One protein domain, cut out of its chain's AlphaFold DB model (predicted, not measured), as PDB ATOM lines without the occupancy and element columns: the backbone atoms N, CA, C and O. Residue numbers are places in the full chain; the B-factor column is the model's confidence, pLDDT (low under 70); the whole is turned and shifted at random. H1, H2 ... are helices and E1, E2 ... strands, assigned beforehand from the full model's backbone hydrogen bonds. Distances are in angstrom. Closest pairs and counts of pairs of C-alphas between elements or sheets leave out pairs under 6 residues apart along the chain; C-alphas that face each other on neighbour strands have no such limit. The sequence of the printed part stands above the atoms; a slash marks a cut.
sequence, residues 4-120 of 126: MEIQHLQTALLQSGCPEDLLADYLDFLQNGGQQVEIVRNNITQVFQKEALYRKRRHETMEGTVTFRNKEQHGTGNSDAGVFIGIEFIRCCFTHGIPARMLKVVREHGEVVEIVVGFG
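What this domain is: This is residues 4 to 120 of the 126 residues of an uncharacterized protein of Bacteroides sp. An19 (UniProt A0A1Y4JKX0). A three-stranded antiparallel sheet is covered on one face by H4, which runs along the strands and makes the core; the other face has no named helix over it. Round the rest of H4 sit the long helix H3, which crosses it on one side, and the hairpin of H1 and H2 on the other side, where H1 packs on H4. The printed part has 117 residues, with four named helices and three named strands in the order H1 H2 H3 E1 H4 E2 E3, and the sheet order is E1 - E3 - E2. The class is mixed, helices and strands. The whole is compact, with a radius of gyration of the C-alphas of 14.2 A and spans of 44 by 34 by 27 A.

Where its parts are: Begin with the sheet. Find C-alpha 64 at (366.995, 364.040, 340.608), where E1 begins; it covers residues 64 to 69, 16.9 A long. E2 is residues 100 to 108, 23.8 A, and E3 is residues 111 to 119, 23.6 A, ending at C-alpha 119 at (362.577, 360.897, 340.941). H4, residues 81 to 95, is 20.6 A long. H3, the longest helix, runs 35.3 A through residues 35 to 58. H1, residues 4 to 15, is 16.7 A long and starts at C-alpha 4 at (347.222, 341.469, 340.423), while H2, residues 20 to 32, is 18.2 A long.

How they stand to each other: Look first at the inner strand E3, antiparallel to both edge strands. Its direction stands at 165 degrees to that of E1, where N 66 and O 117 are 2.9 A apart and N 117 and O 66 are 2.8 A apart, within hydrogen-bond range. E2 and E3 are a hairpin at 159 degrees, with N 103 and O 116 at 2.7 A and N 113 and O 106 at 3.0 A. The sheet is twisted, its C-alphas lying up to 4.0 A off the best plane. H4 is on the sheet at a height of 8.7 A, giving two layers, a helix on one face of a sheet. It lies over E3 and, only just, over E1, with 3 of its 15 C-alphas falling on E1, and it runs along the strands, at 25 degrees to E3 on the local plane. The closest C-alphas of H4 and E3 are those of Val 83 and Glu 114, 6.1 A apart. E1, H4 and E2 form a split strand-helix-strand unit, two strands running the same way with E3 between them, and its crossover is right-handed. Moving outward, residues 40 to 48 of H3 touch H4 at a steep tilt of 55 degrees, the same way, closest at the C-alphas of Val 40 and Ile 85, 5.8 A. Residues 9 to 13 of H1 touch H4, about perpendicular at 77 degrees, closest at the C-alphas of Leu 13 and Arg 91, 7.7 A. H1 only grazes the sheet, with its residues 12 to 15. H1 and H2 form a helical hairpin, a shallow tilt of 32 degrees, opposite ways, and touch closest at the C-alphas of Leu 14 and Glu 20, 7.3 A. H2 is close to but not clearly touching H4, and H1 and H3 are apart. In H1, H2, H3 and H4, every O i to N i+4 pair is within hydrogen-bond range.

The domain as a whole: Look for the two C-alphas farthest apart at His 59 and Thr 76, 45.0 A. The printed part runs from residue 4 to 120 and has no cut. The link from E1 to H4, 11 residues, is long; the other links are tight. The mean pLDDT of the printed part is 87.4, and residues 72 to 80, in that long link, are under 70.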
ATOM      1  N   MET A   4     347.276 340.319 339.514       84.00
ATOM      2  CA  MET A   4     347.222 341.469 340.423       84.00
ATOM      3  C   MET A   4     348.501 342.310 340.359       84.00
ATOM      4  O   MET A   4     348.425 343.535 340.366       84.00
ATOM      5  N   GLU A   5     349.673 341.682 340.265       81.75
ATOM      6  CA  GLU A   5     350.965 342.356 340.094       81.75
ATOM      7  C   GLU A   5     351.015 343.140 338.783       81.75
ATOM      8  O   GLU A   5     351.507 344.267 338.764       81.75
ATOM      9  N   ILE A   6     350.477 342.567 337.701       85.12
ATOM     10  CA  ILE A   6     350.388 343.235 336.397       85.12
ATOM     11  C   ILE A   6     349.523 344.492 336.505       85.12
ATOM     12  O   ILE A   6     349.947 345.558 336.069       85.12
ATOM     13  N   GLN A   7     348.353 344.394 337.136       87.25
ATOM     14  CA  GLN A   7     347.441 345.528 337.280       87.25
ATOM     15  C   GLN A   7     348.041 346.659 338.134       87.25
ATOM     16  O   GLN A   7     347.925 347.838 337.782       87.25
ATOM     17  N   HIS A   8     348.714 346.319 339.239       87.69
ATOM     18  CA  HIS A   8     349.409 347.309 340.068       87.69
ATOM     19  C   HIS A   8     350.542 347.992 339.295       87.69
ATOM     20  O   HIS A   8     350.676 349.214 339.354       87.69
ATOM     21  N   LEU A   9     351.326 347.219 338.538       87.75
ATOM     22  CA  LEU A   9     352.410 347.738 337.707       87.75
ATOM     23  C   LEU A   9     351.889 348.688 336.625       87.75
ATOM     24  O   LEU A   9     352.408 349.793 336.492       87.75
ATOM     25  N   GLN A  10     350.849 348.286 335.892       91.88
ATOM     26  CA  GLN A  10     350.205 349.121 334.876       91.88
ATOM     27  C   GLN A  10     349.724 350.443 335.469       91.88
ATOM     28  O   GLN A  10     350.051 351.507 334.952       91.88
ATOM     29  N   THR A  11     349.005 350.381 336.592       91.56
ATOM     30  CA  THR A  11     348.475 351.575 337.260       91.56
ATOM     31  C   THR A  11     349.599 352.529 337.660       91.56
ATOM     32  O   THR A  11     349.535 353.719 337.357       91.56
ATOM     33  N   ALA A  12     350.655 352.008 338.288       90.00
ATOM     34  CA  ALA A  12     351.789 352.813 338.728       90.00
ATOM     35  C   ALA A  12     352.538 353.453 337.546       90.00
ATOM     36  O   ALA A  12     352.902 354.629 337.600       90.00
ATOM     37  N   LEU A  13     352.746 352.709 336.456       93.19
ATOM     38  CA  LEU A  13     353.438 353.222 335.273       93.19
ATOM     39  C   LEU A  13     352.604 354.264 334.518       93.19
ATOM     40  O   LEU A  13     353.154 355.299 334.142       93.19
ATOM     41  N   LEU A  14     351.292 354.071 334.374       93.25
ATOM     42  CA  LEU A  14     350.406 355.085 333.791       93.25
ATOM     43  C   LEU A  14     350.409 356.374 334.624       93.25
ATOM     44  O   LEU A  14     350.574 357.463 334.081       93.25
ATOM     45  N   GLN A  15     350.331 356.261 335.953       91.38
ATOM     46  CA  GLN A  15     350.430 357.414 336.860       91.38
ATOM     47  C   GLN A  15     351.789 358.123 336.783       91.38
ATOM     48  O   GLN A  15     351.880 359.320 337.051       91.38
ATOM     49  N   SER A  16     352.842 357.406 336.386       92.56
ATOM     50  CA  SER A  16     354.167 357.983 336.155       92.56
ATOM     51  C   SER A  16     354.270 358.764 334.835       92.56
ATOM     52  O   SER A  16     355.314 359.353 334.573       92.56
ATOM     53  N   GLY A  17     353.223 358.792 334.003       93.81
ATOM     54  CA  GLY A  17     353.253 359.415 332.676       93.81
ATOM     55  C   GLY A  17     353.847 358.517 331.588       93.81
ATOM     56  O   GLY A  17     354.292 359.028 330.562       93.81
ATOM     57  N   CYS A  18     353.883 357.197 331.806       94.44
ATOM     58  CA  CYS A  18     354.279 356.245 330.772       94.44
ATOM     59  C   CYS A  18     353.256 356.253 329.624       94.44
ATOM     60  O   CYS A  18     352.066 356.075 329.895       94.44
ATOM     61  N   PRO A  19     353.691 356.406 328.361       93.94
ATOM     62  CA  PRO A  19     352.830 356.195 327.201       93.94
ATOM     63  C   PRO A  19     352.235 354.779 327.178       93.94
ATOM     64  O   PRO A  19     352.896 353.823 327.589       93.94
ATOM     65  N   GLU A  20     350.997 354.647 326.698       93.50
ATOM     66  CA  GLU A  20     350.268 353.368 326.674       93.50
ATOM     67  C   GLU A  20     350.910 352.329 325.749       93.50
ATOM     68  O   GLU A  20     350.981 351.155 326.103       93.50
ATOM     69  N   ASP A  21     351.410 352.762 324.593       90.69
ATOM     70  CA  ASP A  21     352.133 351.919 323.641       90.69
ATOM     71  C   ASP A  21     353.445 351.406 324.243       90.69
ATOM     72  O   ASP A  21     353.675 350.202 324.279       90.69
ATOM     73  N   LEU A  22     354.228 352.292 324.865       91.25
ATOM     74  CA  LEU A  22     355.453 351.894 325.559       91.25
ATOM     75  C   LEU A  22     355.175 350.924 326.721       91.25
ATOM     76  O   LEU A  22     355.966 350.019 326.995       91.25
ATOM     77  N   LEU A  23     354.060 351.112 327.432       92.88
ATOM     78  CA  LEU A  23     353.631 350.187 328.476       92.88
ATOM     79  C   LEU A  23     353.276 348.817 327.890       92.88
ATOM     80  O   LEU A  23     353.640 347.804 328.487       92.88
ATOM     81  N   ALA A  24     352.584 348.774 326.751       91.31
ATOM     82  CA  ALA A  24     352.270 347.527 326.064       91.31
ATOM     83  C   ALA A  24     353.552 346.782 325.655       91.31
ATOM     84  O   ALA A  24     353.694 345.607 326.000       91.31
ATOM     85  N   ASP A  25     354.516 347.482 325.053       90.19
ATOM     86  CA  ASP A  25     355.811 346.911 324.654       90.19
ATOM     87  C   ASP A  25     356.602 346.395 325.860       90.19
ATOM     88  O   ASP A  25     357.186 345.311 325.833       90.19
ATOM     89  N   TYR A  26     356.589 347.136 326.970       91.19
ATOM     90  CA  TYR A  26     357.243 346.700 328.199       91.19
ATOM     91  C   TYR A  26     356.573 345.462 328.811       91.19
ATOM     92  O   TYR A  26     357.260 344.577 329.321       91.19
ATOM     93  N   LEU A  27     355.242 345.361 328.772       90.56
ATOM     94  CA  LEU A  27     354.535 344.171 329.250       90.56
ATOM     95  C   LEU A  27     354.831 342.948 328.382       90.56
ATOM     96  O   LEU A  27     355.024 341.865 328.939       90.56
ATOM     97  N   ASP A  28     354.911 343.123 327.062       89.75
ATOM     98  CA  ASP A  28     355.365 342.077 326.143       89.75
ATOM     99  C   ASP A  28     356.797 341.646 326.483       89.75
ATOM    100  O   ASP A  28     357.052 340.465 326.723       89.75
ATOM    101  N   PHE A  29     357.707 342.606 326.673       88.88
ATOM    102  CA  PHE A  29     359.073 342.341 327.119       88.88
ATOM    103  C   PHE A  29     359.124 341.565 328.441       88.88
ATOM    104  O   PHE A  29     359.915 340.633 328.578       88.88
ATOM    105  N   LEU A  30     358.271 341.884 329.418       88.69
ATOM    106  CA  LEU A  30     358.222 341.145 330.681       88.69
ATOM    107  C   LEU A  30     357.737 339.698 330.525       88.69
ATOM    108  O   LEU A  30     358.096 338.856 331.353       88.69
ATOM    109  N   GLN A  31     356.914 339.416 329.516       88.25
ATOM    110  CA  GLN A  31     356.397 338.076 329.234       88.25
ATOM    111  C   GLN A  31     357.365 337.263 328.367       88.25
ATOM    112  O   GLN A  31     357.600 336.089 328.654       88.25
ATOM    113  N   ASN A  32     357.963 337.899 327.359       87.75
ATOM    114  CA  ASN A  32     358.682 337.239 326.268       87.75
ATOM    115  C   ASN A  32     360.202 337.475 326.288       87.75
ATOM    116  O   ASN A  32     360.952 336.734 325.655       87.75
ATOM    117  N   GLY A  33     360.697 338.464 327.038       83.25
ATOM    118  CA  GLY A  33     362.105 338.880 327.033       83.25
ATOM    119  C   GLY A  33     363.083 337.912 327.714       83.25
ATOM    120  O   GLY A  33     364.300 338.077 327.590       83.25
ATOM    121  N   GLY A  34     362.584 336.902 328.435       86.69
ATOM    122  CA  GLY A  34     363.395 335.842 329.042       86.69
ATOM    123  C   GLY A  34     364.559 336.375 329.888       86.69
ATOM    124  O   GLY A  34     364.372 337.203 330.780       86.69
ATOM    125  N   GLN A  35     365.783 335.931 329.585       85.06
ATOM    126  CA  GLN A  35     366.995 336.324 330.320       85.06
ATOM    127  C   GLN A  35     367.280 337.837 330.266       85.06
ATOM    128  O   GLN A  35     367.883 338.387 331.188       85.06
ATOM    129  N   GLN A  36     366.836 338.540 329.217       83.44
ATOM    130  CA  GLN A  36     367.080 339.982 329.092       83.44
ATOM    131  C   GLN A  36     366.365 340.774 330.192       83.44
ATOM    132  O   GLN A  36     366.914 341.756 330.695       83.44
ATOM    133  N   VAL A  37     365.190 340.307 330.627       86.62
ATOM    134  CA  VAL A  37     364.440 340.899 331.743       86.62
ATOM    135  C   VAL A  37     365.266 340.848 333.027       86.62
ATOM    136  O   VAL A  37     365.377 341.846 333.741       86.62
ATOM    137  N   GLU A  38     365.886 339.703 333.318       86.75
ATOM    138  CA  GLU A  38     366.715 339.539 334.514       86.75
ATOM    139  C   GLU A  38     367.972 340.406 334.461       86.75
ATOM    140  O   GLU A  38     368.334 341.030 335.460       86.75
ATOM    141  N   ILE A  39     368.611 340.511 333.293       85.81
ATOM    142  CA  ILE A  39     369.785 341.370 333.096       85.81
ATOM    143  C   ILE A  39     369.433 342.836 333.379       85.81
ATOM    144  O   ILE A  39     370.137 343.500 334.142       85.81
ATOM    145  N   VAL A  40     368.328 343.335 332.819       86.25
ATOM    146  CA  VAL A  40     367.860 344.710 333.048       86.25
ATOM    147  C   VAL A  40     367.568 344.953 334.532       86.25
ATOM    148  O   VAL A  40     368.058 345.930 335.106       86.25
ATOM    149  N   ARG A  41     366.836 344.040 335.181       89.25
ATOM    150  CA  ARG A  41     366.477 344.153 336.605       89.25
ATOM    151  C   ARG A  41     367.690 344.121 337.531       89.25
ATOM    152  O   ARG A  41     367.767 344.905 338.480       89.25
ATOM    153  N   ASN A  42     368.659 343.253 337.251       86.88
ATOM    154  CA  ASN A  42     369.889 343.164 338.035       86.88
ATOM    155  C   ASN A  42     370.738 344.429 337.877       86.88
ATOM    156  O   ASN A  42     371.208 344.982 338.875       86.88
ATOM    157  N   ASN A  43     370.872 344.934 336.647       85.88
ATOM    158  CA  ASN A  43     371.598 346.169 336.376       85.88
ATOM    159  C   ASN A  43     370.981 347.354 337.124       85.88
ATOM    160  O   ASN A  43     371.703 348.090 337.802       85.88
ATOM    161  N   ILE A  44     369.655 347.522 337.061       89.06
ATOM    162  CA  ILE A  44     369.023 348.680 337.694       89.06
ATOM    163  C   ILE A  44     369.064 348.611 339.217       89.06
ATOM    164  O   ILE A  44     369.314 349.625 339.866       89.06
ATOM    165  N   THR A  45     368.910 347.413 339.786       87.25
ATOM    166  CA  THR A  45     369.005 347.204 341.234       87.25
ATOM    167  C   THR A  45     370.382 347.628 341.743       87.25
ATOM    168  O   THR A  45     370.480 348.372 342.719       87.25
ATOM    169  N   GLN A  46     371.455 347.231 341.051       88.06
ATOM    170  CA  GLN A  46     372.817 347.616 341.431       88.06
ATOM    171  C   GLN A  46     373.063 349.122 341.292       88.06
ATOM    172  O   GLN A  46     373.689 349.724 342.167       88.06
ATOM    173  N   VAL A  47     372.590 349.740 340.205       87.56
ATOM    174  CA  VAL A  47     372.720 351.190 339.987       87.56
ATOM    175  C   VAL A  47     371.986 351.961 341.082       87.56
ATOM    176  O   VAL A  47     372.568 352.846 341.708       87.56
ATOM    177  N   PHE A  48     370.746 351.577 341.375       90.25
ATOM    178  CA  PHE A  48     369.924 352.223 342.390       90.25
ATOM    179  C   PHE A  48     370.536 352.107 343.791       90.25
ATOM    180  O   PHE A  48     370.635 353.101 344.508       90.25
ATOM    181  N   GLN A  49     371.015 350.919 344.174       90.75
ATOM    182  CA  GLN A  49     371.677 350.709 345.466       90.75
ATOM    183  C   GLN A  49     372.940 351.564 345.621       90.75
ATOM    184  O   GLN A  49     373.191 352.108 346.698       90.75
ATOM    185  N   LYS A  50     373.732 351.709 344.549       91.19
ATOM    186  CA  LYS A  50     374.924 352.568 344.550       91.19
ATOM    187  C   LYS A  50     374.559 354.039 344.737       91.19
ATOM    188  O   LYS A  50     375.190 354.698 345.562       91.19
ATOM    189  N   GLU A  51     373.542 354.528 344.029       90.19
ATOM    190  CA  GLU A  51     373.053 355.906 344.168       90.19
ATOM    191  C   GLU A  51     372.503 356.157 345.581       90.19
ATOM    192  O   GLU A  51     372.918 357.100 346.255       90.19
ATOM    193  N   ALA A  52     371.670 355.249 346.095       90.81
ATOM    194  CA  ALA A  52     371.134 355.327 347.453       90.81
ATOM    195  C   ALA A  52     372.243 355.385 348.513       90.81
ATOM    196  O   ALA A  52     372.190 356.199 349.439       90.81
ATOM    197  N   LEU A  53     373.289 354.568 348.362       93.38
ATOM    198  CA  LEU A  53     374.441 354.592 349.259       93.38
ATOM    199  C   LEU A  53     375.252 355.888 349.126       93.38
ATOM    200  O   LEU A  53     375.707 356.434 350.133       93.38
ATOM    201  N   TYR A  54     375.454 356.378 347.901       93.44
ATOM    202  CA  TYR A  54     376.149 357.638 347.644       93.44
ATOM    203  C   TYR A  54     375.460 358.802 348.361       93.44
ATOM    204  O   TYR A  54     376.106 359.498 349.147       93.44
ATOM    205  N   ARG A  55     374.145 358.940 348.187       93.19
ATOM    206  CA  ARG A  55     373.360 360.014 348.806       93.19
ATOM    207  C   ARG A  55     373.274 359.894 350.315       93.19
ATOM    208  O   ARG A  55     373.472 360.883 351.018       93.19
ATOM    209  N   LYS A  56     373.116 358.670 350.832       93.31
ATOM    210  CA  LYS A  56     373.154 358.400 352.276       93.31
ATOM    211  C   LYS A  56     374.455 358.889 352.917       93.31
ATOM    212  O   LYS A  56     374.404 359.512 353.971       93.31
ATOM    213  N   ARG A  57     375.613 358.648 352.287       96.44
ATOM    214  CA  ARG A  57     376.921 359.118 352.794       96.44
ATOM    215  C   ARG A  57     377.065 360.641 352.795       96.44
ATOM    216  O   ARG A  57     377.919 361.160 353.502       96.44
ATOM    217  N   ARG A  58     376.257 361.338 351.999       95.75
ATOM    218  CA  ARG A  58     376.285 362.794 351.828       95.75
ATOM    219  C   ARG A  58     375.129 363.508 352.524       95.75
ATOM    220  O   ARG A  58     375.050 364.726 352.438       95.75
ATOM    221  N   HIS A  59     374.260 362.769 353.219       94.19
ATOM    222  CA  HIS A  59     373.021 363.291 353.805       94.19
ATOM    223  C   HIS A  59     372.101 363.973 352.773       94.19
ATOM    224  O   HIS A  59     371.391 364.923 353.090       94.19
ATOM    225  N   GLU A  60     372.105 363.474 351.537       93.25
ATOM    226  CA  GLU A  60     371.275 363.969 350.438       93.25
ATOM    227  C   GLU A  60     370.024 363.092 350.262       93.25
ATOM    228  O   GLU A  60     370.034 361.886 350.530       93.25
ATOM    229  N   THR A  61     368.932 363.689 349.785       91.00
ATOM    230  CA  THR A  61     367.701 362.973 349.427       91.00
ATOM    231  C   THR A  61     367.853 362.248 348.089       91.00
ATOM    232  O   THR A  61     368.577 362.700 347.198       91.00
ATOM    233  N   MET A  62     367.145 361.126 347.927       92.19
ATOM    234  CA  MET A  62     367.035 360.394 346.657       92.19
ATOM    235  C   MET A  62     366.136 361.141 345.670       92.19
ATOM    236  O   MET A  62     365.001 360.741 345.433       92.19
ATOM    237  N   GLU A  63     366.651 362.240 345.116       92.94
ATOM    238  CA  GLU A  63     365.946 363.088 344.153       92.94
ATOM    239  C   GLU A  63     366.824 363.500 342.966       92.94
ATOM    240  O   GLU A  63     368.023 363.746 343.108       92.94
ATOM    241  N   GLY A  64     366.242 363.614 341.779       92.06
ATOM    242  CA  GLY A  64     366.995 364.040 340.608       92.06
ATOM    243  C   GLY A  64     366.301 363.743 339.295       92.06
ATOM    244  O   GLY A  64     365.096 363.499 339.231       92.06
ATOM    245  N   THR A  65     367.085 363.790 338.225       93.56
ATOM    246  CA  THR A  65     366.644 363.474 336.872       93.56
ATOM    247  C   THR A  65     367.686 362.600 336.193       93.56
ATOM    248  O   THR A  65     368.884 362.830 336.343       93.56
ATOM    249  N   VAL A  66     367.232 361.595 335.457       92.44
ATOM    250  CA  VAL A  66     368.078 360.672 334.702       92.44
ATOM    251  C   VAL A  66     367.488 360.480 333.311       92.44
ATOM    252  O   VAL A  66     366.272 360.444 333.141       92.44
ATOM    253  N   THR A  67     368.356 360.400 332.309       94.38
ATOM    254  CA  THR A  67     367.959 360.170 330.918       94.38
ATOM    255  C   THR A  67     368.331 358.751 330.528       94.38
ATOM    256  O   THR A  67     369.466 358.325 330.742       94.38
ATOM    257  N   PHE A  68     367.375 358.034 329.954       92.19
ATOM    258  CA  PHE A  68     367.558 356.697 329.418       92.19
ATOM    259  C   PHE A  68     367.295 356.740 327.923       92.19
ATOM    260  O   PHE A  68     366.223 357.170 327.509       92.19
ATOM    261  N   ARG A  69     368.264 356.293 327.126       90.94
ATOM    262  CA  ARG A  69     368.182 356.303 325.666       90.94
ATOM    263  C   ARG A  69     368.537 354.931 325.108       90.94
ATOM    264  O   ARG A  69     369.482 354.295 325.581       90.94
ATOM    265  N   ASN A  70     367.784 354.486 324.112       86.62
ATOM    266  CA  ASN A  70     368.118 353.323 323.300       86.62
ATOM    267  C   ASN A  70     369.398 353.615 322.504       86.62
ATOM    268  O   ASN A  70     369.594 354.720 322.002       86.62
ATOM    269  N   LYS A  71     370.320 352.653 322.427       73.19
ATOM    270  CA  LYS A  71     371.537 352.837 321.619       73.19
ATOM    271  C   LYS A  71     371.170 352.793 320.134       73.19
ATOM    272  O   LYS A  71     370.242 352.082 319.765       73.19
ATOM    273  N   GLU A  72     371.918 353.506 319.293       60.56
ATOM    274  CA  GLU A  72     371.768 353.390 317.838       60.56
ATOM    275  C   GLU A  72     371.979 351.931 317.398       60.56
ATOM    276  O   GLU A  72     372.915 351.259 317.847       60.56
ATOM    277  N   GLN A  73     371.078 351.428 316.549       55.16
ATOM    278  CA  GLN A  73     371.116 350.060 316.037       55.16
ATOM    279  C   GLN A  73     372.314 349.873 315.098       55.16
ATOM    280  O   GLN A  73     372.233 350.123 313.898       55.16
ATOM    281  N   HIS A  74     373.426 349.364 315.617       44.00
ATOM    282  CA  HIS A  74     374.450 348.731 314.791       44.00
ATOM    283  C   HIS A  74     374.304 347.206 314.880       44.00
ATOM    284  O   HIS A  74     375.034 346.545 315.613       44.00
ATOM    285  N   GLY A  75     373.347 346.653 314.127       44.91
ATOM    286  CA  GLY A  75     373.206 345.207 313.906       44.91
ATOM    287  C   GLY A  75     371.839 344.611 314.263       44.91
ATOM    288  O   GLY A  75     371.060 345.175 315.025       44.91
ATOM    289  N   THR A  76     371.559 343.442 313.681       43.62
ATOM    290  CA  THR A  76     370.336 342.649 313.870       43.62
ATOM    291  C   THR A  76     370.281 342.051 315.279       43.62
ATOM    292  O   THR A  76     370.786 340.950 315.502       43.62
ATOM    293  N   GLY A  77     369.677 342.767 316.229       43.03
ATOM    294  CA  GLY A  77     369.300 342.211 317.532       43.03
ATOM    295  C   GLY A  77     369.303 343.220 318.681       43.03
ATOM    296  O   GLY A  77     370.360 343.532 319.216       43.03
ATOM    297  N   ASN A  78     368.100 343.648 319.082       49.88
ATOM    298  CA  ASN A  78     367.716 344.332 320.330       49.88
ATOM    299  C   ASN A  78     368.522 345.563 320.767       49.88
ATOM    300  O   ASN A  78     369.482 345.453 321.531       49.88
ATOM    301  N   SER A  79     368.027 346.760 320.438       52.16
ATOM    302  CA  SER A  79     368.497 348.009 321.055       52.16
ATOM    303  C   SER A  79     367.469 348.722 321.945       52.16
ATOM    304  O   SER A  79     367.710 349.871 322.302       52.16
ATOM    305  N   ASP A  80     366.398 348.054 322.388       60.78
ATOM    306  CA  ASP A  80     365.338 348.671 323.220       60.78
ATOM    307  C   ASP A  80     365.574 348.552 324.734       60.78
ATOM    308  O   ASP A  80     364.700 348.804 325.562       60.78
ATOM    309  N   ALA A  81     366.786 348.173 325.145       73.44
ATOM    310  CA  ALA A  81     367.091 348.010 326.563       73.44
ATOM    311  C   ALA A  81     367.142 349.349 327.315       73.44
ATOM    312  O   ALA A  81     366.882 349.375 328.513       73.44
ATOM    313  N   GLY A  82     367.487 350.458 326.652       86.00
ATOM    314  CA  GLY A  82     367.685 351.748 327.315       86.00
ATOM    315  C   GLY A  82     366.407 352.244 327.981       86.00
ATOM    316  O   GLY A  82     366.370 352.453 329.193       86.00
ATOM    317  N   VAL A  83     365.341 352.369 327.196       90.81
ATOM    318  CA  VAL A  83     364.033 352.826 327.673       90.81
ATOM    319  C   VAL A  83     363.443 351.844 328.694       90.81
ATOM    320  O   VAL A  83     362.955 352.283 329.736       90.81
ATOM    321  N   PHE A  84     363.574 350.527 328.491       91.38
ATOM    322  CA  PHE A  84     363.101 349.530 329.464       91.38
ATOM    323  C   PHE A  84     363.872 349.547 330.789       91.38
ATOM    324  O   PHE A  84     363.265 349.367 331.846       91.38
ATOM    325  N   ILE A  85     365.178 349.839 330.775       90.50
ATOM    326  CA  ILE A  85     365.939 350.110 332.006       90.50
ATOM    327  C   ILE A  85     365.331 351.308 332.743       90.50
ATOM    328  O   ILE A  85     365.209 351.275 333.968       90.50
ATOM    329  N   GLY A  86     364.914 352.346 332.019       92.38
ATOM    330  CA  GLY A  86     364.261 353.504 332.621       92.38
ATOM    331  C   GLY A  86     362.884 353.197 333.222       92.38
ATOM    332  O   GLY A  86     362.559 353.711 334.292       92.38
ATOM    333  N   ILE A  87     362.105 352.297 332.616       93.25
ATOM    334  CA  ILE A  87     360.843 351.813 333.202       93.25
ATOM    335  C   ILE A  87     361.107 351.010 334.485       93.25
ATOM    336  O   ILE A  87     360.476 351.250 335.517       93.25
ATOM    337  N   GLU A  88     362.084 350.101 334.465       92.50
ATOM    338  CA  GLU A  88     362.477 349.342 335.660       92.50
ATOM    339  C   GLU A  88     363.065 350.258 336.752       92.50
ATOM    340  O   GLU A  88     362.881 349.995 337.941       92.50
ATOM    341  N   PHE A  89     363.680 351.392 336.390       92.88
ATOM    342  CA  PHE A  89     364.099 352.417 337.352       92.88
ATOM    343  C   PHE A  89     362.908 353.059 338.070       92.88
ATOM    344  O   PHE A  89     362.931 353.175 339.297       92.88
ATOM    345  N   ILE A  90     361.852 353.434 337.338       93.19
ATOM    346  CA  ILE A  90     360.609 353.976 337.920       93.19
ATOM    347  C   ILE A  90     359.998 352.959 338.889       93.19
ATOM    348  O   ILE A  90     359.690 353.287 340.038       93.19
ATOM    349  N   ARG A  91     359.894 351.697 338.464       91.50
ATOM    350  CA  ARG A  91     359.392 350.606 339.309       91.50
ATOM    351  C   ARG A  91     360.243 350.409 340.571       91.50
ATOM    352  O   ARG A  91     359.701 350.205 341.662       91.50
ATOM    353  N   CYS A  92     361.567 350.484 340.440       91.75
ATOM    354  CA  CYS A  92     362.493 350.394 341.564       91.75
ATOM    355  C   CYS A  92     362.288 351.553 342.553       91.75
ATOM    356  O   CYS A  92     362.227 351.312 343.760       91.75
ATOM    357  N   CYS A  93     362.087 352.782 342.060       92.38
ATOM    358  CA  CYS A  93     361.768 353.946 342.888       92.38
ATOM    359  C   CYS A  93     360.485 353.723 343.701       92.38
ATOM    360  O   CYS A  93     360.508 353.867 344.924       92.38
ATOM    361  N   PHE A  94     359.400 353.281 343.058       90.44
ATOM    362  CA  PHE A  94     358.130 353.014 343.742       90.44
ATOM    363  C   PHE A  94     358.245 351.929 344.811       90.44
ATOM    364  O   PHE A  94     357.702 352.082 345.903       90.44
ATOM    365  N   THR A  95     359.019 350.874 344.544       89.25
ATOM    366  CA  THR A  95     359.273 349.798 345.517       89.25
ATOM    367  C   THR A  95     359.990 350.312 346.775       89.25
ATOM    368  O   THR A  95     359.836 349.743 347.851       89.25
ATOM    369  N   HIS A  96     360.732 351.417 346.661       89.69
ATOM    370  CA  HIS A  96     361.428 352.076 347.769       89.69
ATOM    371  C   HIS A  96     360.696 353.324 348.296       89.69
ATOM    372  O   HIS A  96     361.279 354.096 349.057       89.69
ATOM    373  N   GLY A  97     359.435 353.546 347.904       90.12
ATOM    374  CA  GLY A  97     358.640 354.693 348.355       90.12
ATOM    375  C   GLY A  97     359.111 356.044 347.808       90.12
ATOM    376  O   GLY A  97     358.794 357.082 348.385       90.12
ATOM    377  N   ILE A  98     359.875 356.049 346.714       92.00
ATOM    378  CA  ILE A  98     360.355 357.261 346.048       92.00
ATOM    379  C   ILE A  98     359.425 357.568 344.868       92.00
ATOM    380  O   ILE A  98     359.340 356.761 343.939       92.00
ATOM    381  N   PRO A  99     358.737 358.726 344.859       92.69
ATOM    382  CA  PRO A  99     357.938 359.141 343.712       92.69
ATOM    383  C   PRO A  99     358.816 359.306 342.472       92.69
ATOM    384  O   PRO A  99     359.866 359.947 342.547       92.69
ATOM    385  N   ALA A 100     358.381 358.772 341.334       93.81
ATOM    386  CA  ALA A 100     359.065 358.907 340.055       93.81
ATOM    387  C   ALA A 100     358.063 359.108 338.912       93.81
ATOM    388  O   ALA A 100     356.950 358.586 338.956       93.81
ATOM    389  N   ARG A 101     358.456 359.879 337.894       94.19
ATOM    390  CA  ARG A 101     357.642 360.137 336.699       94.19
ATOM    391  C   ARG A 101     358.499 360.375 335.461       94.19
ATOM    392  O   ARG A 101     359.607 360.906 335.564       94.19
ATOM    393  N   MET A 102     357.962 360.056 334.293       95.19
ATOM    394  CA  MET A 102     358.508 360.476 333.010       95.19
ATOM    395  C   MET A 102     358.250 361.977 332.823       95.19
ATOM    396  O   MET A 102     357.117 362.444 332.824       95.19
ATOM    397  N   LEU A 103     359.326 362.753 332.719       95.75
ATOM    398  CA  LEU A 103     359.309 364.198 332.477       95.75
ATOM    399  C   LEU A 103     359.295 364.534 330.987       95.75
ATOM    400  O   LEU A 103     358.798 365.586 330.595       95.75
ATOM    401  N   LYS A 104     359.885 363.662 330.168       95.88
ATOM    402  CA  LYS A 104     359.978 363.816 328.719       95.88
ATOM    403  C   LYS A 104     360.034 362.437 328.079       95.88
ATOM    404  O   LYS A 104     360.715 361.552 328.594       95.88
ATOM    405  N   VAL A 105     359.366 362.304 326.943       94.69
ATOM    406  CA  VAL A 105     359.428 361.139 326.060       94.69
ATOM    407  C   VAL A 105     359.831 361.653 324.684       94.69
ATOM    408  O   VAL A 105     359.196 362.568 324.159       94.69
ATOM    409  N   VAL A 106     360.905 361.114 324.121       94.88
ATOM    410  CA  VAL A 106     361.368 361.436 322.769       94.88
ATOM    411  C   VAL A 106     361.069 360.258 321.869       94.88
ATOM    412  O   VAL A 106     361.349 359.108 322.220       94.88
ATOM    413  N   ARG A 107     360.518 360.572 320.699       92.12
ATOM    414  CA  ARG A 107     360.210 359.592 319.671       92.12
ATOM    415  C   ARG A 107     360.983 359.872 318.397       92.12
ATOM    416  O   ARG A 107     361.109 361.027 317.998       92.12
ATOM    417  N   GLU A 108     361.430 358.812 317.741       89.69
ATOM    418  CA  GLU A 108     362.003 358.841 316.397       89.69
ATOM    419  C   GLU A 108     361.244 357.817 315.548       89.69
ATOM    420  O   GLU A 108     361.083 356.671 315.952       89.69
ATOM    421  N   HIS A 109     360.719 358.234 314.392       87.56
ATOM    422  CA  HIS A 109     359.914 357.376 313.502       87.56
ATOM    423  C   HIS A 109     358.701 356.688 314.167       87.56
ATOM    424  O   HIS A 109     358.244 355.657 313.692       87.56
ATOM    425  N   GLY A 110     358.155 357.277 315.236       84.62
ATOM    426  CA  GLY A 110     357.031 356.719 316.002       84.62
ATOM    427  C   GLY A 110     357.456 355.948 317.254       84.62
ATOM    428  O   GLY A 110     356.691 355.914 318.215       84.62
ATOM    429  N   GLU A 111     358.696 355.471 317.305       86.25
ATOM    430  CA  GLU A 111     359.237 354.656 318.397       86.25
ATOM    431  C   GLU A 111     359.769 355.512 319.541       86.25
ATOM    432  O   GLU A 111     360.409 356.540 319.306       86.25
ATOM    433  N   VAL A 112     359.549 355.092 320.792       90.56
ATOM    434  CA  VAL A 112     360.164 355.758 321.949       90.56
ATOM    435  C   VAL A 112     361.644 355.398 322.015       90.56
ATOM    436  O   VAL A 112     362.008 354.259 322.294       90.56
ATOM    437  N   VAL A 113     362.507 356.394 321.827       91.12
ATOM    438  CA  VAL A 113     363.966 356.202 321.837       91.12
ATOM    439  C   VAL A 113     364.636 356.737 323.091       91.12
ATOM    440  O   VAL A 113     365.732 356.301 323.432       91.12
ATOM    441  N   GLU A 114     364.007 357.683 323.786       94.00
ATOM    442  CA  GLU A 114     364.547 358.276 325.005       94.00
ATOM    443  C   GLU A 114     363.424 358.652 325.964       94.00
ATOM    444  O   GLU A 114     362.392 359.196 325.566       94.00
ATOM    445  N   ILE A 115     363.662 358.413 327.251       95.06
ATOM    446  CA  ILE A 115     362.836 358.936 328.331       95.06
ATOM    447  C   ILE A 115     363.704 359.669 329.347       95.06
ATOM    448  O   ILE A 115     364.804 359.241 329.699       95.06
ATOM    449  N   VAL A 116     363.180 360.777 329.855       95.62
ATOM    450  CA  VAL A 116     363.757 361.503 330.984       95.62
ATOM    451  C   VAL A 116     362.894 361.212 332.196       95.62
ATOM    452  O   VAL A 116     361.705 361.521 332.189       95.62
ATOM    453  N   VAL A 117     363.475 360.631 333.237       95.25
ATOM    454  CA  VAL A 117     362.774 360.270 334.471       95.25
ATOM    455  C   VAL A 117     363.202 361.204 335.588       95.25
ATOM    456  O   VAL A 117     364.388 361.317 335.893       95.25
ATOM    457  N   GLY A 118     362.229 361.851 336.222       95.12
ATOM    458  CA  GLY A 118     362.415 362.561 337.479       95.12
ATOM    459  C   GLY A 118     362.036 361.664 338.652       95.12
ATOM    460  O   GLY A 118     361.022 360.975 338.583       95.12
ATOM    461  N   PHE A 119     362.822 361.679 339.725       93.69
ATOM    462  CA  PHE A 119     362.577 360.897 340.941       93.69
ATOM    463  C   PHE A 119     362.771 361.752 342.197       93.69
ATOM    464  O   PHE A 119     363.451 362.777 342.150       93.69
ATOM    465  N   GLY A 120     362.143 361.363 343.308       92.12
ATOM    466  CA  GLY A 120     362.163 362.117 344.568       92.12
ATOM    467  C   GLY A 120     361.459 363.474 344.486       92.12
ATOM    468  O   GLY A 120     361.813 364.407 345.204       92.12
TER     469      GLY A 120